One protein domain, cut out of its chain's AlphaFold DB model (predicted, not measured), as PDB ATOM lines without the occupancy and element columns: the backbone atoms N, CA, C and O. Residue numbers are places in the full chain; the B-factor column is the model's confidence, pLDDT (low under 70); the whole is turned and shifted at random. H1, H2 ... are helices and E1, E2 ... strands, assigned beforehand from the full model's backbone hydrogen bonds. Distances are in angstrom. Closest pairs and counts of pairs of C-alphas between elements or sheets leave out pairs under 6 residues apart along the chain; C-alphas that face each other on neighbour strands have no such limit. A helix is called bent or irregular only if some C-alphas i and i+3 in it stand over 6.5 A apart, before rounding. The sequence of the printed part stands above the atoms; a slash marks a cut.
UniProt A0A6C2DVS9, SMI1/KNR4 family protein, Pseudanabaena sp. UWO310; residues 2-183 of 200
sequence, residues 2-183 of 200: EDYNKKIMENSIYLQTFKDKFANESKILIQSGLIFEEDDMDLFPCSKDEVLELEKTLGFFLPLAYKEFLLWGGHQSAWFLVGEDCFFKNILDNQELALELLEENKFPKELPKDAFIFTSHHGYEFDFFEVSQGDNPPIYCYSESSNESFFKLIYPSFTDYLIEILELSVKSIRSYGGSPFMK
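This is residues 2 to 183 of the 200 residues of the protein "SMI1/KNR4 family protein" of Pseudanabaena sp. UWO310 (UniProt A0A6C2DVS9). A strongly twisted sheet of four strands, E1 to E4, has the long helix H6 crossing one face, while H7 starts at the other face and runs away from the sheet, side by side with H2. H4 and H5 form a steeply tilted pair; H1 lies far from the middle, and short H3 and H8 lie near each other. The 182 printed residues have eight named helices and four named strands, in the order H1 to H6, E1 to E4, H7, H8; the class is mixed, helices and strands. The sheet's order is E1 E2 E3 E4, antiparallel throughout. The whole is compact, with a radius of gyration of the C-alphas of 16.8 A and spans of 49 by 45 by 26 A.

Start at H1, residues 2 to 8, which is apart from H2, residues 16 to 31. H3, residues 37 to 40, is close to H2 but not clearly touching, the closest C-alphas, of Ile 30 and Glu 37, being 6.6 A apart. H4, residues 48 to 58, touches H5, residues 64 to 73, at a steep tilt of 53 degrees, opposite ways; look at their closest C-alphas, Lys 48 and Leu 71, 7.1 A apart. Next come H6, residues 88 to 104, and a meander, each strand the antiparallel neighbour of the one before: E1, residues 115 to 121, E2, 125 to 130, E3, 139 to 143, and E4, 152 to 155. Look for N 116 and O 129 at 2.8 A, N 128 and O 140 at 2.9 A, and N 141 and O 152 at 2.8 A, within hydrogen-bond range. H6 is irregular, C-alphas 89 and 92 being 7.4 A apart; it runs across the strands, at 89 degrees to E1 on the local plane, with Gln 95 and Ile 117 the closest C-alphas, 5.6 A. H7, residues 158 to 176, stands up from the sheet, rising 52 degrees; it is on the opposite face from H6, and the two helices with the sheet are three layers, helices on both faces of a sheet. H2 touches H7 with residues 18 to 25 alone, at a shallow tilt of 9 degrees, the same way; Phe 18 and Ile 163 have the closest C-alphas, 5.9 A. H5 and H7 only just touch, only at their ends, with 3 pairs of C-alphas within 8 A, the closest Ala 65 and Phe 158, 6.8 A. H8, residues 180 to 183, is close to H3 but not clearly touching, Asp 40 and Phe 181 having the closest C-alphas, 7.0 A. Every O i to N i+4 pair is within hydrogen-bond range in H1, H2, H4, H5 and H7, and 10 of 13 in H6; H3 and H8 are too short for such a pair.

Find C-alpha 2 at (-51.968, -42.058, -51.057), where H1 begins. H2 measures 22.7 A, H6 25.3 A and E1 16.9 A from first to last C-alpha. Find C-alpha 158 at (-42.496, -40.932, -29.132); H7 runs 26.7 A from there to C-alpha 176. H8 ends at C-alpha 183, (-29.826, -14.808, -22.363).

The C-alphas farthest apart, of Gln 31 and Pro 108, are 49.5 A apart. The printed part has no cut, and H5 to H6 is the long link. Residues 2 to 11 and 180 to 183 have pLDDT under 70.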
ATOM      1  N   GLU A   2     -52.032 -43.534 -50.909       44.50
ATOM      2  CA  GLU A   2     -51.968 -42.058 -51.057       44.50
ATOM      3  C   GLU A   2     -53.125 -41.309 -50.370       44.50
ATOM      4  O   GLU A   2     -52.898 -40.358 -49.629       44.50
ATOM      5  N   ASP A   3     -54.361 -41.782 -50.540       47.47
ATOM      6  CA  ASP A   3     -55.557 -41.133 -49.976       47.47
ATOM      7  C   ASP A   3     -55.701 -41.322 -48.445       47.47
ATOM      8  O   ASP A   3     -56.367 -40.547 -47.768       47.47
ATOM      9  N   TYR A   4     -55.030 -42.333 -47.876       47.81
ATOM     10  CA  TYR A   4     -55.025 -42.603 -46.431       47.81
ATOM     11  C   TYR A   4     -54.028 -41.690 -45.706       47.81
ATOM     12  O   TYR A   4     -54.394 -41.016 -44.746       47.81
ATOM     13  N   ASN A   5     -52.810 -41.566 -46.243       47.53
ATOM     14  CA  ASN A   5     -51.793 -40.654 -45.708       47.53
ATOM     15  C   ASN A   5     -52.230 -39.186 -45.836       47.53
ATOM     16  O   ASN A   5     -51.986 -38.384 -44.938       47.53
ATOM     17  N   LYS A   6     -52.950 -38.838 -46.912       47.19
ATOM     18  CA  LYS A   6     -53.484 -37.485 -47.110       47.19
ATOM     19  C   LYS A   6     -54.503 -37.086 -46.037       47.19
ATOM     20  O   LYS A   6     -54.435 -35.966 -45.544       47.19
ATOM     21  N   LYS A   7     -55.387 -38.009 -45.647       45.75
ATOM     22  CA  LYS A   7     -56.454 -37.779 -44.657       45.75
ATOM     23  C   LYS A   7     -55.944 -37.732 -43.211       45.75
ATOM     24  O   LYS A   7     -56.546 -37.069 -42.374       45.75
ATOM     25  N   ILE A   8     -54.831 -38.414 -42.929       50.06
ATOM     26  CA  ILE A   8     -54.151 -38.385 -41.625       50.06
ATOM     27  C   ILE A   8     -53.371 -37.082 -41.439       50.06
ATOM     28  O   ILE A   8     -53.399 -36.500 -40.366       50.06
ATOM     29  N   MET A   9     -52.762 -36.543 -42.497       52.78
ATOM     30  CA  MET A   9     -52.047 -35.262 -42.415       52.78
ATOM     31  C   MET A   9     -52.956 -34.028 -42.249       52.78
ATOM     32  O   MET A   9     -52.452 -32.908 -42.200       52.78
ATOM     33  N   GLU A  10     -54.280 -34.199 -42.224       55.22
ATOM     34  CA  GLU A  10     -55.248 -33.111 -42.023       55.22
ATOM     35  C   GLU A  10     -55.723 -32.993 -40.563       55.22
ATOM     36  O   GLU A  10     -56.198 -31.927 -40.182       55.22
ATOM     37  N   ASN A  11     -55.556 -34.029 -39.729       62.47
ATOM     38  CA  ASN A  11     -55.908 -34.005 -38.304       62.47
ATOM     39  C   ASN A  11     -54.803 -34.676 -37.480       62.47
ATOM     40  O   ASN A  11     -54.465 -35.821 -37.751       62.47
ATOM     41  N   SER A  12     -54.277 -33.994 -36.455       71.62
ATOM     42  CA  SER A  12     -53.288 -34.590 -35.543       71.62
ATOM     43  C   SER A  12     -53.928 -35.759 -34.789       71.62
ATOM     44  O   SER A  12     -54.874 -35.553 -34.030       71.62
ATOM     45  N   ILE A  13     -53.434 -36.976 -34.994       84.94
ATOM     46  CA  ILE A  13     -53.896 -38.182 -34.299       84.94
ATOM     47  C   ILE A  13     -53.060 -38.404 -33.039       84.94
ATOM     48  O   ILE A  13     -53.606 -38.763 -31.998       84.94
ATOM     49  N   TYR A  14     -51.750 -38.160 -33.122       92.31
ATOM     50  CA  TYR A  14     -50.805 -38.475 -32.050       92.31
ATOM     51  C   TYR A  14     -50.415 -37.253 -31.221       92.31
ATOM     52  O   TYR A  14     -50.325 -37.336 -29.999       92.31
ATOM     53  N   LEU A  15     -50.220 -36.097 -31.857       92.81
ATOM     54  CA  LEU A  15     -49.657 -34.923 -31.185       92.81
ATOM     55  C   LEU A  15     -50.693 -33.984 -30.561       92.81
ATOM     56  O   LEU A  15     -50.298 -32.958 -30.016       92.81
ATOM     57  N   GLN A  16     -51.992 -34.294 -30.607       92.31
ATOM     58  CA  GLN A  16     -53.024 -33.376 -30.102       92.31
ATOM     59  C   GLN A  16     -52.784 -32.993 -28.631       92.31
ATOM     60  O   GLN A  16     -52.686 -31.811 -28.314       92.31
ATOM     61  N   THR A  17     -52.581 -33.982 -27.756       93.75
ATOM     62  CA  THR A  17     -52.292 -33.753 -26.329       93.75
ATOM     63  C   THR A  17     -51.027 -32.920 -26.123       93.75
ATOM     64  O   THR A  17     -51.017 -31.995 -25.311       93.75
ATOM     65  N   PHE A  18     -49.963 -33.223 -26.871       95.25
ATOM     66  CA  PHE A  18     -48.714 -32.465 -26.820       95.25
ATOM     67  C   PHE A  18     -48.932 -31.002 -27.237       95.25
ATOM     68  O   PHE A  18     -48.532 -30.098 -26.509       95.25
ATOM     69  N   LYS A  19     -49.622 -30.759 -28.359       94.06
ATOM     70  CA  LYS A  19     -49.908 -29.413 -28.883       94.06
ATOM     71  C   LYS A  19     -50.753 -28.592 -27.912       94.06
ATOM     72  O   LYS A  19     -50.444 -27.425 -27.681       94.06
ATOM     73  N   ASP A  20     -51.767 -29.203 -27.302       94.88
ATOM     74  CA  ASP A  20     -52.609 -28.547 -26.296       94.88
ATOM     75  C   ASP A  20     -51.789 -28.151 -25.060       94.88
ATOM     76  O   ASP A  20     -51.906 -27.031 -24.552       94.88
ATOM     77  N   LYS A  21     -50.904 -29.044 -24.604       96.38
ATOM     78  CA  LYS A  21     -50.006 -28.779 -23.478       96.38
ATOM     79  C   LYS A  21     -48.986 -27.692 -23.808       96.38
ATOM     80  O   LYS A  21     -48.816 -26.772 -23.013       96.38
ATOM     81  N   PHE A  22     -48.356 -27.762 -24.978       95.50
ATOM     82  CA  PHE A  22     -47.415 -26.755 -25.463       95.50
ATOM     83  C   PHE A  22     -48.073 -25.373 -25.520       95.50
ATOM     84  O   PHE A  22     -47.519 -24.407 -24.997       95.50
ATOM     85  N   ALA A  23     -49.284 -25.275 -26.077       94.12
ATOM     86  CA  ALA A  23     -50.028 -24.020 -26.146       94.12
ATOM     87  C   ALA A  23     -50.367 -23.470 -24.749       94.12
ATOM     88  O   ALA A  23     -50.218 -22.272 -24.496       94.12
ATOM     89  N   ASN A  24     -50.792 -24.338 -23.825       97.12
ATOM     90  CA  ASN A  24     -51.093 -23.939 -22.453       97.12
ATOM     91  C   ASN A  24     -49.849 -23.436 -21.703       97.12
ATOM     92  O   ASN A  24     -49.896 -22.370 -21.089       97.12
ATOM     93  N   GLU A  25     -48.736 -24.168 -21.768       96.69
ATOM     94  CA  GLU A  25     -47.491 -23.761 -21.109       96.69
ATOM     95  C   GLU A  25     -46.911 -22.494 -21.739       96.69
ATOM     96  O   GLU A  25     -46.542 -21.580 -21.006       96.69
ATOM     97  N   SER A  26     -46.934 -22.373 -23.070       94.19
ATOM     98  CA  SER A  26     -46.510 -21.152 -23.772       94.19
ATOM     99  C   SER A  26     -47.283 -19.936 -23.267       94.19
ATOM    100  O   SER A  26     -46.689 -18.930 -22.890       94.19
ATOM    101  N   LYS A  27     -48.614 -20.046 -23.149       95.25
ATOM    102  CA  LYS A  27     -49.451 -18.975 -22.596       95.25
ATOM    103  C   LYS A  27     -49.036 -18.590 -21.173       95.25
ATOM    104  O   LYS A  27     -48.984 -17.403 -20.861       95.25
ATOM    105  N   ILE A  28     -48.751 -19.567 -20.313       96.25
ATOM    106  CA  ILE A  28     -48.314 -19.320 -18.931       96.25
ATOM    107  C   ILE A  28     -46.944 -18.631 -18.909       96.25
ATOM    108  O   ILE A  28     -46.751 -17.679 -18.150       96.25
ATOM    109  N   LEU A  29     -46.000 -19.091 -19.730       94.44
ATOM    110  CA  LEU A  29     -44.651 -18.533 -19.807       94.44
ATOM    111  C   LEU A  29     -44.662 -17.092 -20.338       94.44
ATOM    112  O   LEU A  29     -44.019 -16.237 -19.732       94.44
ATOM    113  N   ILE A  30     -45.462 -16.796 -21.371       93.94
ATOM    114  CA  ILE A  30     -45.656 -15.435 -21.904       93.94
ATOM    115  C   ILE A  30     -46.239 -14.518 -20.825       93.94
ATOM    116  O   ILE A  30     -45.712 -13.440 -20.559       93.94
ATOM    117  N   GLN A  31     -47.306 -14.952 -20.145       94.88
ATOM    118  CA  GLN A  31     -47.937 -14.165 -19.078       94.88
ATOM    119  C   GLN A  31     -47.002 -13.904 -17.892       94.88
ATOM    120  O   GLN A  31     -47.169 -12.914 -17.182       94.88
ATOM    121  N   SER A  32     -46.029 -14.790 -17.686       93.50
ATOM    122  CA  SER A  32     -45.007 -14.661 -16.649       93.50
ATOM    123  C   SER A  32     -43.793 -13.841 -17.101       93.50
ATOM    124  O   SER A  32     -42.909 -13.595 -16.286       93.50
ATOM    125  N   GLY A  33     -43.730 -13.429 -18.374       91.69
ATOM    126  CA  GLY A  33     -42.582 -12.729 -18.952       91.69
ATOM    127  C   GLY A  33     -41.322 -13.591 -19.062       91.69
ATOM    128  O   GLY A  33     -40.227 -13.045 -19.056       91.69
ATOM    129  N   LEU A  34     -41.471 -14.921 -19.109       89.94
ATOM    130  CA  LEU A  34     -40.361 -15.880 -19.218       89.94
ATOM    131  C   LEU A  34     -40.026 -16.246 -20.667       89.94
ATOM    132  O   LEU A  34     -38.935 -16.745 -20.922       89.94
ATOM    133  N   ILE A  35     -40.953 -15.986 -21.591       90.50
ATOM    134  CA  ILE A  35     -40.732 -16.015 -23.039       90.50
ATOM    135  C   ILE A  35     -41.463 -14.820 -23.680       90.50
ATOM    136  O   ILE A  35     -42.446 -14.327 -23.115       90.50
ATOM    137  N   PHE A  36     -41.016 -14.373 -24.849       85.31
ATOM    138  CA  PHE A  36     -41.635 -13.324 -25.657       85.31
ATOM    139  C   PHE A  36     -42.324 -13.913 -26.887       85.31
ATOM    140  O   PHE A  36     -41.734 -14.683 -27.631       85.31
ATOM    141  N   GLU A  37     -43.573 -13.520 -27.135       82.88
ATOM    142  CA  GLU A  37     -44.360 -14.065 -28.249       82.88
ATOM    143  C   GLU A  37     -43.715 -13.828 -29.624       82.88
ATOM    144  O   GLU A  37     -43.823 -14.683 -30.491       82.88
ATOM    145  N   GLU A  38     -43.029 -12.701 -29.820       77.88
ATOM    146  CA  GLU A  38     -42.421 -12.359 -31.113       77.88
ATOM    147  C   GLU A  38     -41.130 -13.139 -31.403       77.88
ATOM    148  O   GLU A  38     -40.879 -13.457 -32.558       77.88
ATOM    149  N   ASP A  39     -40.343 -13.468 -30.373       73.88
ATOM    150  CA  ASP A  39     -39.001 -14.047 -30.542       73.88
ATOM    151  C   ASP A  39     -38.953 -15.552 -30.229       73.88
ATOM    152  O   ASP A  39     -38.170 -16.298 -30.812       73.88
ATOM    153  N   ASP A  40     -39.780 -16.013 -29.288       78.81
ATOM    154  CA  ASP A  40     -39.698 -17.366 -28.736       78.81
ATOM    155  C   ASP A  40     -40.750 -18.319 -29.314       78.81
ATOM    156  O   ASP A  40     -40.738 -19.496 -28.965       78.81
ATOM    157  N   MET A  41     -41.687 -17.849 -30.147       85.69
ATOM    158  CA  MET A  41     -42.814 -18.659 -30.644       85.69
ATOM    159  C   MET A  41     -42.711 -19.057 -32.120       85.69
ATOM    160  O   MET A  41     -43.656 -19.647 -32.653       85.69
ATOM    161  N   ASP A  42     -41.580 -18.789 -32.770       87.44
ATOM    162  CA  ASP A  42     -41.374 -19.146 -34.172       87.44
ATOM    163  C   ASP A  42     -41.350 -20.669 -34.369       87.44
ATOM    164  O   ASP A  42     -40.473 -21.394 -33.893       87.44
ATOM    165  N   LEU A  43     -42.353 -21.160 -35.099       89.44
ATOM    166  CA  LEU A  43     -42.462 -22.544 -35.544       89.44
ATOM    167  C   LEU A  43     -42.199 -22.604 -37.045       89.44
ATOM    168  O   LEU A  43     -42.939 -22.013 -37.837       89.44
ATOM    169  N   PHE A  44     -41.198 -23.384 -37.445       93.50
ATOM    170  CA  PHE A  44     -40.917 -23.659 -38.849       93.50
ATOM    171  C   PHE A  44     -41.202 -25.136 -39.135       93.50
ATOM    172  O   PHE A  44     -40.381 -25.999 -38.822       93.50
ATOM    173  N   PRO A  45     -42.384 -25.467 -39.682       95.12
ATOM    174  CA  PRO A  45     -42.726 -26.839 -40.020       95.12
ATOM    175  C   PRO A  45     -42.013 -27.288 -41.297       95.12
ATOM    176  O   PRO A  45     -41.784 -26.490 -42.208       95.12
ATOM    177  N   CYS A  46     -41.761 -28.589 -41.413       96.69
ATOM    178  CA  CYS A  46     -41.503 -29.196 -42.709       96.69
ATOM    179  C   CYS A  46     -42.773 -29.159 -43.564       96.69
ATOM    180  O   CYS A  46     -43.900 -29.324 -43.088       96.69
ATOM    181  N   SER A  47     -42.589 -29.011 -44.864       96.06
ATOM    182  CA  SER A  47     -43.611 -29.265 -45.864       96.06
ATOM    183  C   SER A  47     -43.857 -30.766 -46.037       96.06
ATOM    184  O   SER A  47     -43.029 -31.619 -45.712       96.06
ATOM    185  N   LYS A  48     -45.015 -31.106 -46.613       94.94
ATOM    186  CA  LYS A  48     -45.342 -32.497 -46.962       94.94
ATOM    187  C   LYS A  48     -44.339 -33.078 -47.960       94.94
ATOM    188  O   LYS A  48     -43.986 -34.244 -47.838       94.94
ATOM    189  N   ASP A  49     -43.875 -32.266 -48.904       96.50
ATOM    190  CA  ASP A  49     -42.923 -32.695 -49.928       96.50
ATOM    191  C   ASP A  49     -41.541 -32.984 -49.324       96.50
ATOM    192  O   ASP A  49     -40.920 -33.975 -49.695       96.50
ATOM    193  N   GLU A  50     -41.091 -32.196 -48.341       97.69
ATOM    194  CA  GLU A  50     -39.854 -32.480 -47.595       97.69
ATOM    195  C   GLU A  50     -39.941 -33.800 -46.828       97.69
ATOM    196  O   GLU A  50     -39.019 -34.608 -46.895       97.69
ATOM    197  N   VAL A  51     -41.061 -34.059 -46.143       97.06
ATOM    198  CA  VAL A  51     -41.263 -35.331 -45.430       97.06
ATOM    199  C   VAL A  51     -41.289 -36.510 -46.408       97.06
ATOM    200  O   VAL A  51     -40.689 -37.546 -46.128       97.06
ATOM    201  N   LEU A  52     -41.932 -36.361 -47.569       95.81
ATOM    202  CA  LEU A  52     -41.970 -37.402 -48.601       95.81
ATOM    203  C   LEU A  52     -40.590 -37.665 -49.220       95.81
ATOM    204  O   LEU A  52     -40.231 -38.822 -49.441       95.81
ATOM    205  N   GLU A  53     -39.808 -36.622 -49.506       97.12
ATOM    206  CA  GLU A  53     -38.454 -36.789 -50.042       97.12
ATOM    207  C   GLU A  53     -37.509 -37.389 -48.991       97.12
ATOM    208  O   GLU A  53     -36.656 -38.208 -49.339       97.12
ATOM    209  N   LEU A  54     -37.702 -37.074 -47.707       96.31
ATOM    210  CA  LEU A  54     -36.987 -37.723 -46.610       96.31
ATOM    211  C   LEU A  54     -37.309 -39.222 -46.536       96.31
ATOM    212  O   LEU A  54     -36.389 -40.032 -46.565       96.31
ATOM    213  N   GLU A  55     -38.589 -39.613 -46.516       96.62
ATOM    214  CA  GLU A  55     -38.999 -41.032 -46.529       96.62
ATOM    215  C   GLU A  55     -38.413 -41.782 -47.738       96.62
ATOM    216  O   GLU A  55     -37.931 -42.911 -47.626       96.62
ATOM    217  N   LYS A  56     -38.392 -41.139 -48.908       96.62
ATOM    218  CA  LYS A  56     -37.787 -41.692 -50.124       96.62
ATOM    219  C   LYS A  56     -36.268 -41.842 -50.010       96.62
ATOM    220  O   LYS A  56     -35.736 -42.836 -50.496       96.62
ATOM    221  N   THR A  57     -35.592 -40.882 -49.383       95.94
ATOM    222  CA  THR A  57     -34.143 -40.923 -49.128       95.94
ATOM    223  C   THR A  57     -33.789 -42.048 -48.158       95.94
ATOM    224  O   THR A  57     -32.848 -42.797 -48.403       95.94
ATOM    225  N   LEU A  58     -34.585 -42.213 -47.100       93.56
ATOM    226  CA  LEU A  58     -34.426 -43.262 -46.090       93.56
ATOM    227  C   LEU A  58     -34.831 -44.656 -46.601       93.56
ATOM    228  O   LEU A  58     -34.363 -45.672 -46.096       93.56
ATOM    229  N   GLY A  59     -35.703 -44.721 -47.611       94.88
ATOM    230  CA  GLY A  59     -36.192 -45.973 -48.188       94.88
ATOM    231  C   GLY A  59     -37.309 -46.650 -47.382       94.88
ATOM    232  O   GLY A  59     -37.629 -47.811 -47.648       94.88
ATOM    233  N   PHE A  60     -37.922 -45.948 -46.426       94.06
ATOM    234  CA  PHE A  60     -39.041 -46.435 -45.616       94.06
ATOM    235  C   PHE A  60     -39.995 -45.304 -45.212       94.06
ATOM    236  O   PHE A  60     -39.669 -44.123 -45.298       94.06
ATOM    237  N   PHE A  61     -41.192 -45.680 -44.754       95.25
ATOM    238  CA  PHE A  61     -42.160 -44.729 -44.211       95.25
ATOM    239  C   PHE A  61     -41.866 -44.440 -42.742       95.25
ATOM    240  O   PHE A  61     -41.661 -45.363 -41.958       95.25
ATOM    241  N   LEU A  62     -41.902 -43.167 -42.367       96.81
ATOM    242  CA  LEU A  62     -41.741 -42.728 -40.988       96.81
ATOM    243  C   LEU A  62     -43.029 -42.989 -40.184       96.81
ATOM    244  O   LEU A  62     -44.132 -42.855 -40.739       96.81
ATOM    245  N   PRO A  63     -42.916 -43.280 -38.875       97.00
ATOM    246  CA  PRO A  63     -44.060 -43.342 -37.972       97.00
ATOM    247  C   PRO A  63     -44.900 -42.063 -38.012       97.00
ATOM    248  O   PRO A  63     -44.368 -40.950 -38.106       97.00
ATOM    249  N   LEU A  64     -46.226 -42.199 -37.936       96.56
ATOM    250  CA  LEU A  64     -47.135 -41.050 -38.029       96.56
ATOM    251  C   LEU A  64     -46.881 -39.993 -36.947       96.56
ATOM    252  O   LEU A  64     -46.912 -38.807 -37.268       96.56
ATOM    253  N   ALA A  65     -46.586 -40.390 -35.706       96.88
ATOM    254  CA  ALA A  65     -46.297 -39.451 -34.623       96.88
ATOM    255  C   ALA A  65     -45.062 -38.585 -34.930       96.88
ATOM    256  O   ALA A  65     -45.095 -37.368 -34.747       96.88
ATOM    257  N   TYR A  66     -44.004 -39.186 -35.481       97.69
ATOM    258  CA  TYR A  66     -42.806 -38.448 -35.878       97.69
ATOM    259  C   TYR A  66     -43.067 -37.524 -37.076       97.69
ATOM    260  O   TYR A  66     -42.648 -36.368 -37.084       97.69
ATOM    261  N   LYS A  67     -43.850 -37.971 -38.067       96.44
ATOM    262  CA  LYS A  67     -44.265 -37.100 -39.180       96.44
ATOM    263  C   LYS A  67     -45.085 -35.905 -38.719       96.44
ATOM    264  O   LYS A  67     -44.876 -34.802 -39.212       96.44
ATOM    265  N   GLU A  68     -46.009 -36.105 -37.786       96.00
ATOM    266  CA  GLU A  68     -46.778 -35.008 -37.198       96.00
ATOM    267  C   GLU A  68     -45.877 -33.988 -36.493       96.00
ATOM    268  O   GLU A  68     -46.182 -32.797 -36.547       96.00
ATOM    269  N   PHE A  69     -44.783 -34.433 -35.863       96.50
ATOM    270  CA  PHE A  69     -43.779 -33.544 -35.277       96.50
ATOM    271  C   PHE A  69     -43.051 -32.732 -36.352       96.50
ATOM    272  O   PHE A  69     -43.030 -31.502 -36.270       96.50
ATOM    273  N   LEU A  70     -42.555 -33.383 -37.411       96.62
ATOM    274  CA  LEU A  70     -41.889 -32.689 -38.518       96.62
ATOM    275  C   LEU A  70     -42.799 -31.642 -39.174       96.62
ATOM    276  O   LEU A  70     -42.387 -30.511 -39.416       96.62
ATOM    277  N   LEU A  71     -44.065 -31.986 -39.405       95.56
ATOM    278  CA  LEU A  71     -45.062 -31.081 -39.986       95.56
ATOM    279  C   LEU A  71     -45.526 -29.974 -39.027       95.56
ATOM    280  O   LEU A  71     -46.256 -29.078 -39.448       95.56
ATOM    281  N   TRP A  72     -45.165 -30.043 -37.746       94.19
ATOM    282  CA  TRP A  72     -45.506 -29.031 -36.748       94.19
ATOM    283  C   TRP A  72     -44.348 -28.063 -36.479       94.19
ATOM    284  O   TRP A  72     -44.578 -26.858 -36.448       94.19
ATOM    285  N   GLY A  73     -43.125 -28.573 -36.328       92.50
ATOM    286  CA  GLY A  73     -41.942 -27.777 -35.978       92.50
ATOM    287  C   GLY A  73     -40.627 -28.405 -36.437       92.50
ATOM    288  O   GLY A  73     -39.615 -28.279 -35.758       92.50
ATOM    289  N   GLY A  74     -40.640 -29.132 -37.558       93.31
ATOM    290  CA  GLY A  74     -39.507 -29.941 -38.009       93.31
ATOM    291  C   GLY A  74     -38.244 -29.171 -38.394       93.31
ATOM    292  O   GLY A  74     -37.170 -29.751 -38.324       93.31
ATOM    293  N   HIS A  75     -38.327 -27.891 -38.762       94.00
ATOM    294  CA  HIS A  75     -37.152 -27.026 -38.959       94.00
ATOM    295  C   HIS A  75     -36.820 -26.193 -37.718       94.00
ATOM    296  O   HIS A  75     -35.653 -25.876 -37.498       94.00
ATOM    297  N   GLN A  76     -37.834 -25.836 -36.925       89.94
ATOM    298  CA  GLN A  76     -37.693 -25.149 -35.642       89.94
ATOM    299  C   GLN A  76     -38.974 -25.286 -34.814       89.94
ATOM    300  O   GLN A  76     -40.079 -25.153 -35.352       89.94
ATOM    301  N   SER A  77     -38.824 -25.482 -33.503       87.06
ATOM    302  CA  SER A  77     -39.929 -25.667 -32.560       87.06
ATOM    303  C   SER A  77     -40.005 -24.591 -31.469       87.06
ATOM    304  O   SER A  77     -40.191 -24.923 -30.299       87.06
ATOM    305  N   ALA A  78     -39.929 -23.305 -31.831       88.69
ATOM    306  CA  ALA A  78     -40.085 -22.194 -30.886       88.69
ATOM    307  C   ALA A  78     -39.046 -22.277 -29.738       88.69
ATOM    308  O   ALA A  78     -37.891 -22.641 -29.963       88.69
ATOM    309  N   TRP A  79     -39.439 -21.966 -28.500       89.00
ATOM    310  CA  TRP A  79     -38.630 -22.103 -27.278       89.00
ATOM    311  C   TRP A  79     -38.344 -23.552 -26.853       89.00
ATOM    312  O   TRP A  79     -37.626 -23.779 -25.877       89.00
ATOM    313  N   PHE A  80     -38.923 -24.535 -27.540       86.88
ATOM    314  CA  PHE A  80     -38.823 -25.956 -27.231       86.88
ATOM    315  C   PHE A  80     -37.754 -26.627 -28.111       86.88
ATOM    316  O   PHE A  80     -37.620 -26.275 -29.281       86.88
ATOM    317  N   LEU A  81     -36.997 -27.585 -27.552       84.81
ATOM    318  CA  LEU A  81     -35.879 -28.296 -28.217       84.81
ATOM    319  C   LEU A  81     -34.759 -27.376 -28.743       84.81
ATOM    320  O   LEU A  81     -34.065 -27.682 -29.714       84.81
ATOM    321  N   VAL A  82     -34.572 -26.217 -28.111       80.56
ATOM    322  CA  VAL A  82     -33.502 -25.282 -28.477       80.56
ATOM    323  C   VAL A  82     -32.153 -25.881 -28.102       80.56
ATOM    324  O   VAL A  82     -31.907 -26.158 -26.932       80.56
ATOM    325  N   GLY A  83     -31.269 -26.007 -29.090       78.31
ATOM    326  CA  GLY A  83     -29.939 -26.592 -28.911       78.31
ATOM    327  C   GLY A  83     -29.880 -28.099 -29.157       78.31
ATOM    328  O   GLY A  83     -28.787 -28.651 -29.103       78.31
ATOM    329  N   GLU A  84     -31.010 -28.735 -29.474       84.12
ATOM    330  CA  GLU A  84     -31.065 -30.157 -29.803       84.12
ATOM    331  C   GLU A  84     -30.837 -30.399 -31.298       84.12
ATOM    332  O   GLU A  84     -31.422 -29.716 -32.149       84.12
ATOM    333  N   ASP A  85     -30.055 -31.425 -31.635       89.69
ATOM    334  CA  ASP A  85     -29.846 -31.863 -33.016       89.69
ATOM    335  C   ASP A  85     -30.966 -32.820 -33.447       89.69
ATOM    336  O   ASP A  85     -30.740 -33.981 -33.774       89.69
ATOM    337  N   CYS A  86     -32.205 -32.324 -33.445       91.44
ATOM    338  CA  CYS A  86     -33.418 -33.107 -33.727       91.44
ATOM    339  C   CYS A  86     -34.248 -32.589 -34.917       91.44
ATOM    340  O   CYS A  86     -35.303 -33.141 -35.245       91.44
ATOM    341  N   PHE A  87     -33.791 -31.515 -35.566       94.56
ATOM    342  CA  PHE A  87     -34.499 -30.879 -36.674       94.56
ATOM    343  C   PHE A  87     -34.144 -31.511 -38.019       94.56
ATOM    344  O   PHE A  87     -33.147 -32.211 -38.165       94.56
ATOM    345  N   PHE A  88     -34.946 -31.225 -39.041       95.56
ATOM    346  CA  PHE A  88     -34.861 -31.803 -40.382       95.56
ATOM    347  C   PHE A  88     -33.448 -31.783 -40.972       95.56
ATOM    348  O   PHE A  88     -33.004 -32.773 -41.546       95.56
ATOM    349  N   LYS A  89     -32.723 -30.675 -40.774       94.75
ATOM    350  CA  LYS A  89     -31.335 -30.509 -41.228       94.75
ATOM    351  C   LYS A  89     -30.358 -31.520 -40.607       94.75
ATOM    352  O   LYS A  89     -29.339 -31.793 -41.218       94.75
ATOM    353  N   ASN A  90     -30.659 -32.034 -39.413       94.69
ATOM    354  CA  ASN A  90     -29.799 -32.920 -38.630       94.69
ATOM    355  C   ASN A  90     -30.094 -34.406 -38.889       94.69
ATOM    356  O   ASN A  90     -29.276 -35.252 -38.560       94.69
ATOM    357  N   ILE A  91     -31.258 -34.747 -39.455       95.88
ATOM    358  CA  ILE A  91     -31.754 -36.133 -39.484       95.88
ATOM    359  C   ILE A  91     -30.787 -37.095 -40.176       95.88
ATOM    360  O   ILE A  91     -30.561 -38.192 -39.670       95.88
ATOM    361  N   LEU A  92     -30.256 -36.718 -41.343       95.38
ATOM    362  CA  LEU A  92     -29.357 -37.594 -42.100       95.38
ATOM    363  C   LEU A  92     -28.002 -37.720 -41.402       95.38
ATOM    364  O   LEU A  92     -27.541 -38.840 -41.199       95.38
ATOM    365  N   ASP A  93     -27.444 -36.599 -40.946       94.88
ATOM    366  CA  ASP A  93     -26.182 -36.559 -40.202       94.88
ATOM    367  C   ASP A  93     -26.267 -37.406 -38.921       94.88
ATOM    368  O   ASP A  93     -25.343 -38.147 -38.601       94.88
ATOM    369  N   ASN A  94     -27.411 -37.394 -38.232       96.06
ATOM    370  CA  ASN A  94     -27.649 -38.232 -37.058       96.06
ATOM    371  C   ASN A  94     -27.604 -39.736 -37.365       96.06
ATOM    372  O   ASN A  94     -27.190 -40.514 -36.504       96.06
ATOM    373  N   GLN A  95     -28.031 -40.166 -38.563       96.00
ATOM    374  CA  GLN A  95     -27.932 -41.584 -38.935       96.00
ATOM    375  C   GLN A  95     -26.466 -42.010 -39.060       96.00
ATOM    376  O   GLN A  95     -26.115 -43.119 -38.662       96.00
ATOM    377  N   GLU A  96     -25.621 -41.141 -39.621       94.94
ATOM    378  CA  GLU A  96     -24.191 -41.399 -39.808       94.94
ATOM    379  C   GLU A  96     -23.446 -41.335 -38.468       94.94
ATOM    380  O   GLU A  96     -22.756 -42.289 -38.103       94.94
ATOM    381  N   LEU A  97     -23.688 -40.279 -37.684       94.19
ATOM    382  CA  LEU A  97     -23.077 -40.049 -36.373       94.19
ATOM    383  C   LEU A  97     -23.288 -41.225 -35.419       94.19
ATOM    384  O   LEU A  97     -22.363 -41.628 -34.719       94.19
ATOM    385  N   ALA A  98     -24.488 -41.811 -35.391       96.00
ATOM    386  CA  ALA A  98     -24.758 -42.946 -34.517       96.00
ATOM    387  C   ALA A  98     -23.890 -44.167 -34.853       96.00
ATOM    388  O   ALA A  98     -23.454 -44.877 -33.949       96.00
ATOM    389  N   LEU A  99     -23.616 -44.423 -36.136       95.44
ATOM    390  CA  LEU A  99     -22.760 -45.538 -36.543       95.44
ATOM    391  C   LEU A  99     -21.303 -45.289 -36.147       95.44
ATOM    392  O   LEU A  99     -20.673 -46.187 -35.584       95.44
ATOM    393  N   GLU A 100     -20.805 -44.076 -36.394       94.88
ATOM    394  CA  GLU A 100     -19.454 -43.657 -36.004       94.88
ATOM    395  C   GLU A 100     -19.264 -43.796 -34.490       94.88
ATOM    396  O   GLU A 100     -18.335 -44.461 -34.031       94.88
ATOM    397  N   LEU A 101     -20.215 -43.281 -33.711       94.50
ATOM    398  CA  LEU A 101     -20.149 -43.288 -32.255       94.50
ATOM    399  C   LEU A 101     -20.122 -44.708 -31.667       94.50
ATOM    400  O   LEU A 101     -19.361 -44.984 -30.734       94.50
ATOM    401  N   LEU A 102     -20.926 -45.628 -32.211       95.56
ATOM    402  CA  LEU A 102     -20.934 -47.029 -31.779       95.56
ATOM    403  C   LEU A 102     -19.628 -47.755 -32.133       95.56
ATOM    404  O   LEU A 102     -19.155 -48.578 -31.340       95.56
ATOM    405  N   GLU A 103     -19.046 -47.464 -33.300       95.25
ATOM    406  CA  GLU A 103     -17.768 -48.036 -33.734       95.25
ATOM    407  C   GLU A 103     -16.608 -47.544 -32.857       95.25
ATOM    408  O   GLU A 103     -15.845 -48.364 -32.329       95.25
ATOM    409  N   GLU A 104     -16.505 -46.231 -32.642       94.31
ATOM    410  CA  GLU A 104     -15.453 -45.600 -31.837       94.31
ATOM    411  C   GLU A 104     -15.441 -46.127 -30.398       94.31
ATOM    412  O   GLU A 104     -14.387 -46.500 -29.864       94.31
ATOM    413  N   ASN A 105     -16.628 -46.270 -29.806       94.12
ATOM    414  CA  ASN A 105     -16.806 -46.774 -28.449       94.12
ATOM    415  C   ASN A 105     -16.781 -48.305 -28.337       94.12
ATOM    416  O   ASN A 105     -16.890 -48.852 -27.235       94.12
ATOM    417  N   LYS A 106     -16.606 -49.029 -29.453       94.25
ATOM    418  CA  LYS A 106     -16.609 -50.502 -29.508       94.25
ATOM    419  C   LYS A 106     -17.848 -51.094 -28.837       94.25
ATOM    420  O   LYS A 106     -17.753 -52.087 -28.101       94.25
ATOM    421  N   PHE A 107     -19.004 -50.473 -29.063       95.50
ATOM    422  CA  PHE A 107     -20.246 -50.913 -28.452       95.50
ATOM    423  C   PHE A 107     -20.565 -52.352 -28.896       95.50
ATOM    424  O   PHE A 107     -20.489 -52.673 -30.081       95.50
ATOM    425  N   PRO A 108     -20.908 -53.269 -27.973       94.00
ATOM    426  CA  PRO A 108     -20.979 -54.695 -28.289       94.00
ATOM    427  C   PRO A 108     -22.249 -55.112 -29.047       94.00
ATOM    428  O   PRO A 108     -22.440 -56.306 -29.296       94.00
ATOM    429  N   LYS A 109     -23.155 -54.178 -29.355       94.19
ATOM    430  CA  LYS A 109     -24.403 -54.445 -30.078       94.19
ATOM    431  C   LYS A 109     -24.417 -53.702 -31.398       94.19
ATOM    432  O   LYS A 109     -24.005 -52.554 -31.479       94.19
ATOM    433  N   GLU A 110     -24.973 -54.363 -32.401       93.81
ATOM    434  CA  GLU A 110     -25.364 -53.705 -33.638       93.81
ATOM    435  C   GLU A 110     -26.682 -52.965 -33.421       93.81
ATOM    436  O   GLU A 110     -27.573 -53.447 -32.712       93.81
ATOM    437  N   LEU A 111     -26.798 -51.806 -34.059       95.50
ATOM    438  CA  LEU A 111     -28.050 -51.078 -34.155       95.50
ATOM    439  C   LEU A 111     -29.099 -51.937 -34.904       95.50
ATOM    440  O   LEU A 111     -28.744 -52.617 -35.876       95.50
ATOM    441  N   PRO A 112     -30.383 -51.938 -34.492       95.94
ATOM    442  CA  PRO A 112     -31.443 -52.563 -35.279       95.94
ATOM    443  C   PRO A 112     -31.459 -52.041 -36.722       95.94
ATOM    444  O   PRO A 112     -31.200 -50.870 -36.976       95.94
ATOM    445  N   LYS A 113     -31.776 -52.909 -37.689       94.00
ATOM    446  CA  LYS A 113     -31.692 -52.571 -39.126       94.00
ATOM    447  C   LYS A 113     -32.650 -51.464 -39.565       94.00
ATOM    448  O   LYS A 113     -32.426 -50.843 -40.595       94.00
ATOM    449  N   ASP A 114     -33.738 -51.302 -38.834       95.94
ATOM    450  CA  ASP A 114     -34.793 -50.318 -39.042       95.94
ATOM    451  C   ASP A 114     -34.828 -49.283 -37.909       95.94
ATOM    452  O   ASP A 114     -35.849 -48.625 -37.708       95.94
ATOM    453  N   ALA A 115     -33.735 -49.155 -37.154       97.62
ATOM    454  CA  ALA A 115     -33.560 -48.046 -36.238       97.62
ATOM    455  C   ALA A 115     -33.451 -46.735 -37.023       97.62
ATOM    456  O   ALA A 115     -32.748 -46.649 -38.029       97.62
ATOM    457  N   PHE A 116     -34.139 -45.718 -36.528       98.38
ATOM    458  CA  PHE A 116     -34.099 -44.366 -37.048       98.38
ATOM    459  C   PHE A 116     -33.722 -43.406 -35.927       98.38
ATOM    460  O   PHE A 116     -34.420 -43.318 -34.912       98.38
ATOM    461  N   ILE A 117     -32.610 -42.700 -36.118       97.94
ATOM    462  CA  ILE A 117     -32.013 -41.827 -35.110       97.94
ATOM    463  C   ILE A 117     -32.606 -40.440 -35.295       97.94
ATOM    464  O   ILE A 117     -32.287 -39.740 -36.253       97.94
ATOM    465  N   PHE A 118     -33.515 -40.042 -34.419       96.94
ATOM    466  CA  PHE A 118     -34.248 -38.794 -34.619       96.94
ATOM    467  C   PHE A 118     -33.626 -37.605 -33.883       96.94
ATOM    468  O   PHE A 118     -33.972 -36.470 -34.199       96.94
ATOM    469  N   THR A 119     -32.719 -37.849 -32.936       94.69
ATOM    470  CA  THR A 119     -31.965 -36.809 -32.232       94.69
ATOM    471  C   THR A 119     -30.597 -37.325 -31.804       94.69
ATOM    472  O   THR A 119     -30.432 -38.514 -31.517       94.69
ATOM    473  N   SER A 120     -29.624 -36.422 -31.752       91.56
ATOM    474  CA  SER A 120     -28.338 -36.638 -31.099       91.56
ATOM    475  C   SER A 120     -28.049 -35.489 -30.133       91.56
ATOM    476  O   SER A 120     -28.554 -34.378 -30.296       91.56
ATOM    477  N   HIS A 121     -27.265 -35.769 -29.095       85.31
ATOM    478  CA  HIS A 121     -26.882 -34.798 -28.076       85.31
ATOM    479  C   HIS A 121     -25.359 -34.658 -28.077       85.31
ATOM    480  O   HIS A 121     -24.633 -35.526 -27.588       85.31
ATOM    481  N   HIS A 122     -24.880 -33.563 -28.680       80.38
ATOM    482  CA  HIS A 122     -23.477 -33.122 -28.672       80.38
ATOM    483  C   HIS A 122     -22.438 -34.209 -29.022       80.38
ATOM    484  O   HIS A 122     -21.305 -34.171 -28.541       80.38
ATOM    485  N   GLY A 123     -22.818 -35.172 -29.863       81.75
ATOM    486  CA  GLY A 123     -21.926 -36.207 -30.382       81.75
ATOM    487  C   GLY A 123     -21.567 -37.345 -29.425       81.75
ATOM    488  O   GLY A 123     -20.728 -38.150 -29.799       81.75
ATOM    489  N   TYR A 124     -22.173 -37.448 -28.237       88.69
ATOM    490  CA  TYR A 124     -21.899 -38.551 -27.292       88.69
ATOM    491  C   TYR A 124     -23.135 -39.388 -26.932       88.69
ATOM    492  O   TYR A 124     -23.022 -40.413 -26.255       88.69
ATOM    493  N   GLU A 125     -24.321 -38.962 -27.359       93.62
ATOM    494  CA  GLU A 125     -25.587 -39.635 -27.087       93.62
ATOM    495  C   GLU A 125     -26.532 -39.483 -28.279       93.62
ATOM    496  O   GLU A 125     -26.492 -38.483 -29.000       93.62
ATOM    497  N   PHE A 126     -27.372 -40.489 -28.506       96.69
ATOM    498  CA  PHE A 126     -28.441 -40.424 -29.494       96.69
ATOM    499  C   PHE A 126     -29.667 -41.204 -29.038       96.69
ATOM    500  O   PHE A 126     -29.551 -42.259 -28.401       96.69
ATOM    501  N   ASP A 127     -30.834 -40.722 -29.461       97.62
ATOM    502  CA  ASP A 127     -32.091 -41.435 -29.295       97.62
ATOM    503  C   ASP A 127     -32.627 -41.904 -30.643       97.62
ATOM    504  O   ASP A 127     -32.532 -41.237 -31.681       97.62
ATOM    505  N   PHE A 128     -33.235 -43.082 -30.622       98.44
ATOM    506  CA  PHE A 128     -33.783 -43.713 -31.806       98.44
ATOM    507  C   PHE A 128     -35.075 -44.462 -31.497       98.44
ATOM    508  O   PHE A 128     -35.405 -44.774 -30.350       98.44
ATOM    509  N   PHE A 129     -35.795 -44.793 -32.558       98.62
ATOM    510  CA  PHE A 129     -36.883 -45.759 -32.525       98.62
ATOM    511  C   PHE A 129     -36.730 -46.771 -33.654       98.62
ATOM    512  O   PHE A 129     -36.111 -46.487 -34.675       98.62
ATOM    513  N   GLU A 130     -37.324 -47.948 -33.493       98.12
ATOM    514  CA  GLU A 130     -37.455 -48.921 -34.577       98.12
ATOM    515  C   GLU A 130     -38.720 -48.616 -35.387       98.12
ATOM    516  O   GLU A 130     -39.832 -48.600 -34.852       98.12
ATOM    517  N   VAL A 131     -38.567 -48.389 -36.691       97.31
ATOM    518  CA  VAL A 131     -39.675 -48.032 -37.596       97.31
ATOM    519  C   VAL A 131     -40.744 -49.129 -37.641       97.31
ATOM    520  O   VAL A 131     -41.933 -48.844 -37.791       97.31
ATOM    521  N   SER A 132     -40.358 -50.397 -37.474       96.56
ATOM    522  CA  SER A 132     -41.298 -51.521 -37.455       96.56
ATOM    523  C   SER A 132     -42.183 -51.594 -36.206       96.56
ATOM    524  O   SER A 132     -43.153 -52.357 -36.205       96.56
ATOM    525  N   GLN A 133     -41.918 -50.795 -35.168       97.25
ATOM    526  CA  GLN A 133     -42.654 -50.835 -33.897       97.25
ATOM    527  C   GLN A 133     -43.914 -49.950 -33.869       97.25
ATOM    528  O   GLN A 133     -44.518 -49.733 -32.819       97.25
ATOM    529  N   GLY A 134     -44.373 -49.518 -35.044       95.81
ATOM    530  CA  GLY A 134     -45.665 -48.872 -35.244       95.81
ATOM    531  C   GLY A 134     -45.589 -47.352 -35.337       95.81
ATOM    532  O   GLY A 134     -44.525 -46.746 -35.355       95.81
ATOM    533  N   ASP A 135     -46.762 -46.729 -35.414       97.06
ATOM    534  CA  ASP A 135     -46.904 -45.305 -35.741       97.06
ATOM    535  C   ASP A 135     -46.545 -44.341 -34.596       97.06
ATOM    536  O   ASP A 135     -46.419 -43.137 -34.823       97.06
ATOM    537  N   ASN A 136     -46.369 -44.865 -33.383       97.56
ATOM    538  CA  ASN A 136     -45.917 -44.135 -32.201       97.56
ATOM    539  C   ASN A 136     -44.977 -45.037 -31.382       97.56
ATOM    540  O   ASN A 136     -45.400 -45.607 -30.372       97.56
ATOM    541  N   PRO A 137     -43.755 -45.265 -31.886       98.44
ATOM    542  CA  PRO A 137     -42.871 -46.306 -31.382       98.44
ATOM    543  C   PRO A 137     -42.244 -45.909 -30.039       98.44
ATOM    544  O   PRO A 137     -42.150 -44.714 -29.744       98.44
ATOM    545  N   PRO A 138     -41.797 -46.880 -29.226       98.62
ATOM    546  CA  PRO A 138     -40.988 -46.605 -28.044       98.62
ATOM    547  C   PRO A 138     -39.621 -46.023 -28.422       98.62
ATOM    548  O   PRO A 138     -39.134 -46.203 -29.539       98.62
ATOM    549  N   ILE A 139     -39.006 -45.337 -27.458       98.56
ATOM    550  CA  ILE A 139     -37.754 -44.604 -27.644       98.56
ATOM    551  C   ILE A 139     -36.631 -45.273 -26.871       98.56
ATOM    552  O   ILE A 139     -36.748 -45.530 -25.667       98.56
ATOM    553  N   TYR A 140     -35.531 -45.508 -27.573       98.38
ATOM    554  CA  TYR A 140     -34.312 -46.088 -27.050       98.38
ATOM    555  C   TYR A 140     -33.172 -45.078 -27.113       98.38
ATOM    556  O   TYR A 140     -33.132 -44.251 -28.016       98.38
ATOM    557  N   CYS A 141     -32.235 -45.195 -26.183       96.94
ATOM    558  CA  CYS A 141     -31.096 -44.303 -26.037       96.94
ATOM    559  C   CYS A 141     -29.786 -45.094 -26.026       96.94
ATOM    560  O   CYS A 141     -29.700 -46.191 -25.450       96.94
ATOM    561  N   TYR A 142     -28.762 -44.513 -26.639       97.06
ATOM    562  CA  TYR A 142     -27.361 -44.845 -26.423       97.06
ATOM    563  C   TYR A 142     -26.637 -43.615 -25.883       97.06
ATOM    564  O   TYR A 142     -26.768 -42.549 -26.467       97.06
ATOM    565  N   SER A 143     -25.804 -43.788 -24.856       94.50
ATOM    566  CA  SER A 143     -24.949 -42.733 -24.303       94.50
ATOM    567  C   SER A 143     -23.560 -43.297 -24.023       94.50
ATOM    568  O   SER A 143     -23.448 -44.305 -23.321       94.50
ATOM    569  N   GLU A 144     -22.503 -42.651 -24.517       91.25
ATOM    570  CA  GLU A 144     -21.107 -43.023 -24.231       91.25
ATOM    571  C   GLU A 144     -20.807 -42.985 -22.724       91.25
ATOM    572  O   GLU A 144     -20.042 -43.794 -22.200       91.25
ATOM    573  N   SER A 145     -21.467 -42.076 -22.003       88.50
ATOM    574  CA  SER A 145     -21.331 -41.933 -20.551       88.50
ATOM    575  C   SER A 145     -21.913 -43.116 -19.760       88.50
ATOM    576  O   SER A 145     -21.650 -43.271 -18.562       88.50
ATOM    577  N   SER A 146     -22.706 -43.966 -20.419       85.56
ATOM    578  CA  SER A 146     -23.328 -45.132 -19.815       85.56
ATOM    579  C   SER A 146     -22.378 -46.328 -19.793       85.56
ATOM    580  O   SER A 146     -21.766 -46.692 -20.790       85.56
ATOM    581  N   ASN A 147     -22.335 -47.035 -18.662       83.94
ATOM    582  CA  ASN A 147     -21.657 -48.335 -18.561       83.94
ATOM    583  C   ASN A 147     -22.524 -49.503 -19.082       83.94
ATOM    584  O   ASN A 147     -22.225 -50.673 -18.817       83.94
ATOM    585  N   GLU A 148     -23.640 -49.213 -19.752       89.19
ATOM    586  CA  GLU A 148     -24.552 -50.225 -20.278       89.19
ATOM    587  C   GLU A 148     -24.039 -50.822 -21.598       89.19
ATOM    588  O   GLU A 148     -23.345 -50.192 -22.386       89.19
ATOM    589  N   SER A 149     -24.386 -52.086 -21.840       92.25
ATOM    590  CA  SER A 149     -24.029 -52.836 -23.061       92.25
ATOM    591  C   SER A 149     -25.257 -53.144 -23.927       92.25
ATOM    592  O   SER A 149     -25.282 -54.110 -24.697       92.25
ATOM    593  N   PHE A 150     -26.314 -52.358 -23.740       94.44
ATOM    594  CA  PHE A 150     -27.594 -52.463 -24.424       94.44
ATOM    595  C   PHE A 150     -28.165 -51.063 -24.654       94.44
ATOM    596  O   PHE A 150     -27.815 -50.129 -23.940       94.44
ATOM    597  N   PHE A 151     -29.037 -50.933 -25.652       97.12
ATOM    598  CA  PHE A 151     -29.794 -49.707 -25.880       97.12
ATOM    599  C   PHE A 151     -30.903 -49.590 -24.839       97.12
ATOM    600  O   PHE A 151     -31.714 -50.511 -24.675       97.12
ATOM    601  N   LYS A 152     -30.934 -48.478 -24.114       96.88
ATOM    602  CA  LYS A 152     -31.843 -48.290 -22.989       96.88
ATOM    603  C   LYS A 152     -33.203 -47.824 -23.483       96.88
ATOM    604  O   LYS A 152     -33.288 -46.779 -24.107       96.88
ATOM    605  N   LEU A 153     -34.270 -48.551 -23.158       97.44
ATOM    606  CA  LEU A 153     -35.635 -48.048 -23.332       97.44
ATOM    607  C   LEU A 153     -35.859 -46.880 -22.360       97.44
ATOM    608  O   LEU A 153     -35.839 -47.092 -21.145       97.44
ATOM    609  N   ILE A 154     -36.068 -45.676 -22.886       97.19
ATOM    610  CA  ILE A 154     -36.248 -44.457 -22.085       97.19
ATOM    611  C   ILE A 154     -37.702 -43.987 -22.048       97.19
ATOM    612  O   ILE A 154     -38.148 -43.531 -20.997       97.19
ATOM    613  N   TYR A 155     -38.475 -44.199 -23.121       98.19
ATOM    614  CA  TYR A 155     -39.906 -43.875 -23.153       98.19
ATOM    615  C   TYR A 155     -40.726 -44.949 -23.871       98.19
ATOM    616  O   TYR A 155     -40.255 -45.535 -24.847       98.19
ATOM    617  N   PRO A 156     -41.972 -45.205 -23.430       97.94
ATOM    618  CA  PRO A 156     -42.831 -46.201 -24.062       97.94
ATOM    619  C   PRO A 156     -43.409 -45.742 -25.408       97.94
ATOM    620  O   PRO A 156     -43.888 -46.589 -26.161       97.94
ATOM    621  N   SER A 157     -43.361 -44.442 -25.726       98.31
ATOM    622  CA  SER A 157     -43.747 -43.911 -27.035       98.31
ATOM    623  C   SER A 157     -43.060 -42.578 -27.369       98.31
ATOM    624  O   SER A 157     -42.638 -41.847 -26.469       98.31
ATOM    625  N   PHE A 158     -43.001 -42.225 -28.656       98.31
ATOM    626  CA  PHE A 158     -42.496 -40.932 -29.132       98.31
ATOM    627  C   PHE A 158     -43.307 -39.749 -28.585       98.31
ATOM    628  O   PHE A 158     -42.752 -38.709 -28.236       98.31
ATOM    629  N   THR A 159     -44.628 -39.895 -28.451       97.62
ATOM    630  CA  THR A 159     -45.449 -38.841 -27.839       97.62
ATOM    631  C   THR A 159     -45.155 -38.652 -26.355       97.62
ATOM    632  O   THR A 159     -45.180 -37.515 -25.891       97.62
ATOM    633  N   ASP A 160     -44.865 -39.731 -25.617       97.88
ATOM    634  CA  ASP A 160     -44.485 -39.627 -24.202       97.88
ATOM    635  C   ASP A 160     -43.135 -38.919 -24.054       97.88
ATOM    636  O   ASP A 160     -43.004 -38.040 -23.206       97.88
ATOM    637  N   TYR A 161     -42.179 -39.220 -24.943       97.38
ATOM    638  CA  TYR A 161     -40.916 -38.484 -25.046       97.38
ATOM    639  C   TYR A 161     -41.159 -36.979 -25.236       97.38
ATOM    640  O   TYR A 161     -40.695 -36.177 -24.430       97.38
ATOM    641  N   LEU A 162     -41.954 -36.571 -26.235       96.94
ATOM    642  CA  LEU A 162     -42.218 -35.147 -26.487       96.94
ATOM    643  C   LEU A 162     -42.866 -34.436 -25.290       96.94
ATOM    644  O   LEU A 162     -42.558 -33.273 -25.022       96.94
ATOM    645  N   ILE A 163     -43.773 -35.110 -24.578       96.88
ATOM    646  CA  ILE A 163     -44.435 -34.551 -23.394       96.88
ATOM    647  C   ILE A 163     -43.435 -34.362 -22.249       96.88
ATOM    648  O   ILE A 163     -43.444 -33.295 -21.629       96.88
ATOM    649  N   GLU A 164     -42.570 -35.342 -21.989       95.88
ATOM    650  CA  GLU A 164     -41.567 -35.243 -20.925       95.88
ATOM    651  C   GLU A 164     -40.531 -34.159 -21.239       95.88
ATOM    652  O   GLU A 164     -40.281 -33.284 -20.408       95.88
ATOM    653  N   ILE A 165     -39.987 -34.126 -22.462       94.00
ATOM    654  CA  ILE A 165     -39.022 -33.086 -22.851       94.00
ATOM    655  C   ILE A 165     -39.662 -31.695 -22.764       94.00
ATOM    656  O   ILE A 165     -39.005 -30.727 -22.366       94.00
ATOM    657  N   LEU A 166     -40.961 -31.568 -23.062       95.38
ATOM    658  CA  LEU A 166     -41.692 -30.313 -22.887       95.38
ATOM    659  C   LEU A 166     -41.759 -29.907 -21.409       95.38
ATOM    660  O   LEU A 166     -41.552 -28.740 -21.080       95.38
ATOM    661  N   GLU A 167     -42.038 -30.848 -20.508       94.69
ATOM    662  CA  GLU A 167     -42.055 -30.597 -19.062       94.69
ATOM    663  C   GLU A 167     -40.688 -30.172 -18.530       94.69
ATOM    664  O   GLU A 167     -40.597 -29.188 -17.785       94.69
ATOM    665  N   LEU A 168     -39.627 -30.852 -18.960       91.69
ATOM    666  CA  LEU A 168     -38.252 -30.504 -18.619       91.69
ATOM    667  C   LEU A 168     -37.872 -29.117 -19.151       91.69
ATOM    668  O   LEU A 168     -37.302 -28.319 -18.407       91.69
ATOM    669  N   SER A 169     -38.266 -28.785 -20.383       91.56
ATOM    670  CA  SER A 169     -38.032 -27.465 -20.987       91.56
ATOM    671  C   SER A 169     -38.721 -26.355 -20.191       91.56
ATOM    672  O   SER A 169     -38.100 -25.357 -19.830       91.56
ATOM    673  N   VAL A 170     -39.992 -26.550 -19.821       93.19
ATOM    674  CA  VAL A 170     -40.745 -25.599 -18.987       93.19
ATOM    675  C   VAL A 170     -40.089 -25.423 -17.620       93.19
ATOM    676  O   VAL A 170     -39.966 -24.299 -17.127       93.19
ATOM    677  N   LYS A 171     -39.673 -26.525 -16.987       92.81
ATOM    678  CA  LYS A 171     -38.977 -26.492 -15.699       92.81
ATOM    679  C   LYS A 171     -37.670 -25.712 -15.810       92.81
ATOM    680  O   LYS A 171     -37.434 -24.841 -14.980       92.81
ATOM    681  N   SER A 172     -36.880 -25.980 -16.847       89.56
ATOM    682  CA  SER A 172     -35.625 -25.285 -17.136       89.56
ATOM    683  C   SER A 172     -35.846 -23.778 -17.282       89.56
ATOM    684  O   SER A 172     -35.278 -22.999 -16.517       89.56
ATOM    685  N   ILE A 173     -36.770 -23.353 -18.149       90.44
ATOM    686  CA  ILE A 173     -37.102 -21.932 -18.361       90.44
ATOM    687  C   ILE A 173     -37.490 -21.244 -17.047       90.44
ATOM    688  O   ILE A 173     -37.020 -20.146 -16.747       90.44
ATOM    689  N   ARG A 174     -38.320 -21.896 -16.223       91.56
ATOM    690  CA  ARG A 174     -38.723 -21.364 -14.912       91.56
ATOM    691  C   ARG A 174     -37.552 -21.273 -13.933       91.56
ATOM    692  O   ARG A 174     -37.460 -20.293 -13.202       91.56
ATOM    693  N   SER A 175     -36.677 -22.276 -13.907       90.00
ATOM    694  CA  SER A 175     -35.512 -22.323 -13.020       90.00
ATOM    695  C   SER A 175     -34.449 -21.286 -13.384       90.00
ATOM    696  O   SER A 175     -33.864 -20.688 -12.485       90.00
ATOM    697  N   TYR A 176     -34.225 -21.044 -14.677       85.56
ATOM    698  CA  TYR A 176     -33.222 -20.091 -15.163       85.56
ATOM    699  C   TYR A 176     -33.766 -18.675 -15.392       85.56
ATOM    700  O   TYR A 176     -32.992 -17.777 -15.716       85.56
ATOM    701  N   GLY A 177     -35.068 -18.456 -15.189       85.38
ATOM    702  CA  GLY A 177     -35.689 -17.135 -15.265       85.38
ATOM    703  C   GLY A 177     -35.895 -16.601 -16.684       85.38
ATOM    704  O   GLY A 177     -36.018 -15.391 -16.844       85.38
ATOM    705  N   GLY A 178     -35.933 -17.471 -17.697       81.00
ATOM    706  CA  GLY A 178     -36.172 -17.083 -19.089       81.00
ATOM    707  C   GLY A 178     -35.785 -18.164 -20.101       81.00
ATOM    708  O   GLY A 178     -35.115 -19.140 -19.747       81.00
ATOM    709  N   SER A 179     -36.209 -18.004 -21.359       77.12
ATOM    710  CA  SER A 179     -35.788 -18.883 -22.458       77.12
ATOM    711  C   SER A 179     -34.280 -18.787 -22.730       77.12
ATOM    712  O   SER A 179     -33.641 -17.782 -22.396       77.12
ATOM    713  N   PRO A 180     -33.683 -19.795 -23.393       66.44
ATOM    714  CA  PRO A 180     -32.317 -19.688 -23.904       66.44
ATOM    715  C   PRO A 180     -32.103 -18.456 -24.801       66.44
ATOM    716  O   PRO A 180     -31.023 -17.868 -24.775       66.44
ATOM    717  N   PHE A 181     -33.132 -18.015 -25.533       63.41
ATOM    718  CA  PHE A 181     -33.070 -16.832 -26.395       63.41
ATOM    719  C   PHE A 181     -33.009 -15.513 -25.605       63.41
ATOM    720  O   PHE A 181     -32.351 -14.568 -26.045       63.41
ATOM    721  N   MET A 182     -33.580 -15.453 -24.393       55.06
ATOM    722  CA  MET A 182     -33.492 -14.273 -23.517       55.06
ATOM    723  C   MET A 182     -32.071 -13.986 -22.999       55.06
ATOM    724  O   MET A 182     -31.760 -12.840 -22.657       55.06
ATOM    725  N   LYS A 183     -31.174 -14.985 -22.942       49.22
ATOM    726  CA  LYS A 183     -29.826 -14.808 -22.363       49.22
ATOM    727  C   LYS A 183     -28.915 -13.885 -23.182       49.22
ATOM    728  O   LYS A 183     -27.991 -13.307 -22.612       49.22
TER     729      LYS A 183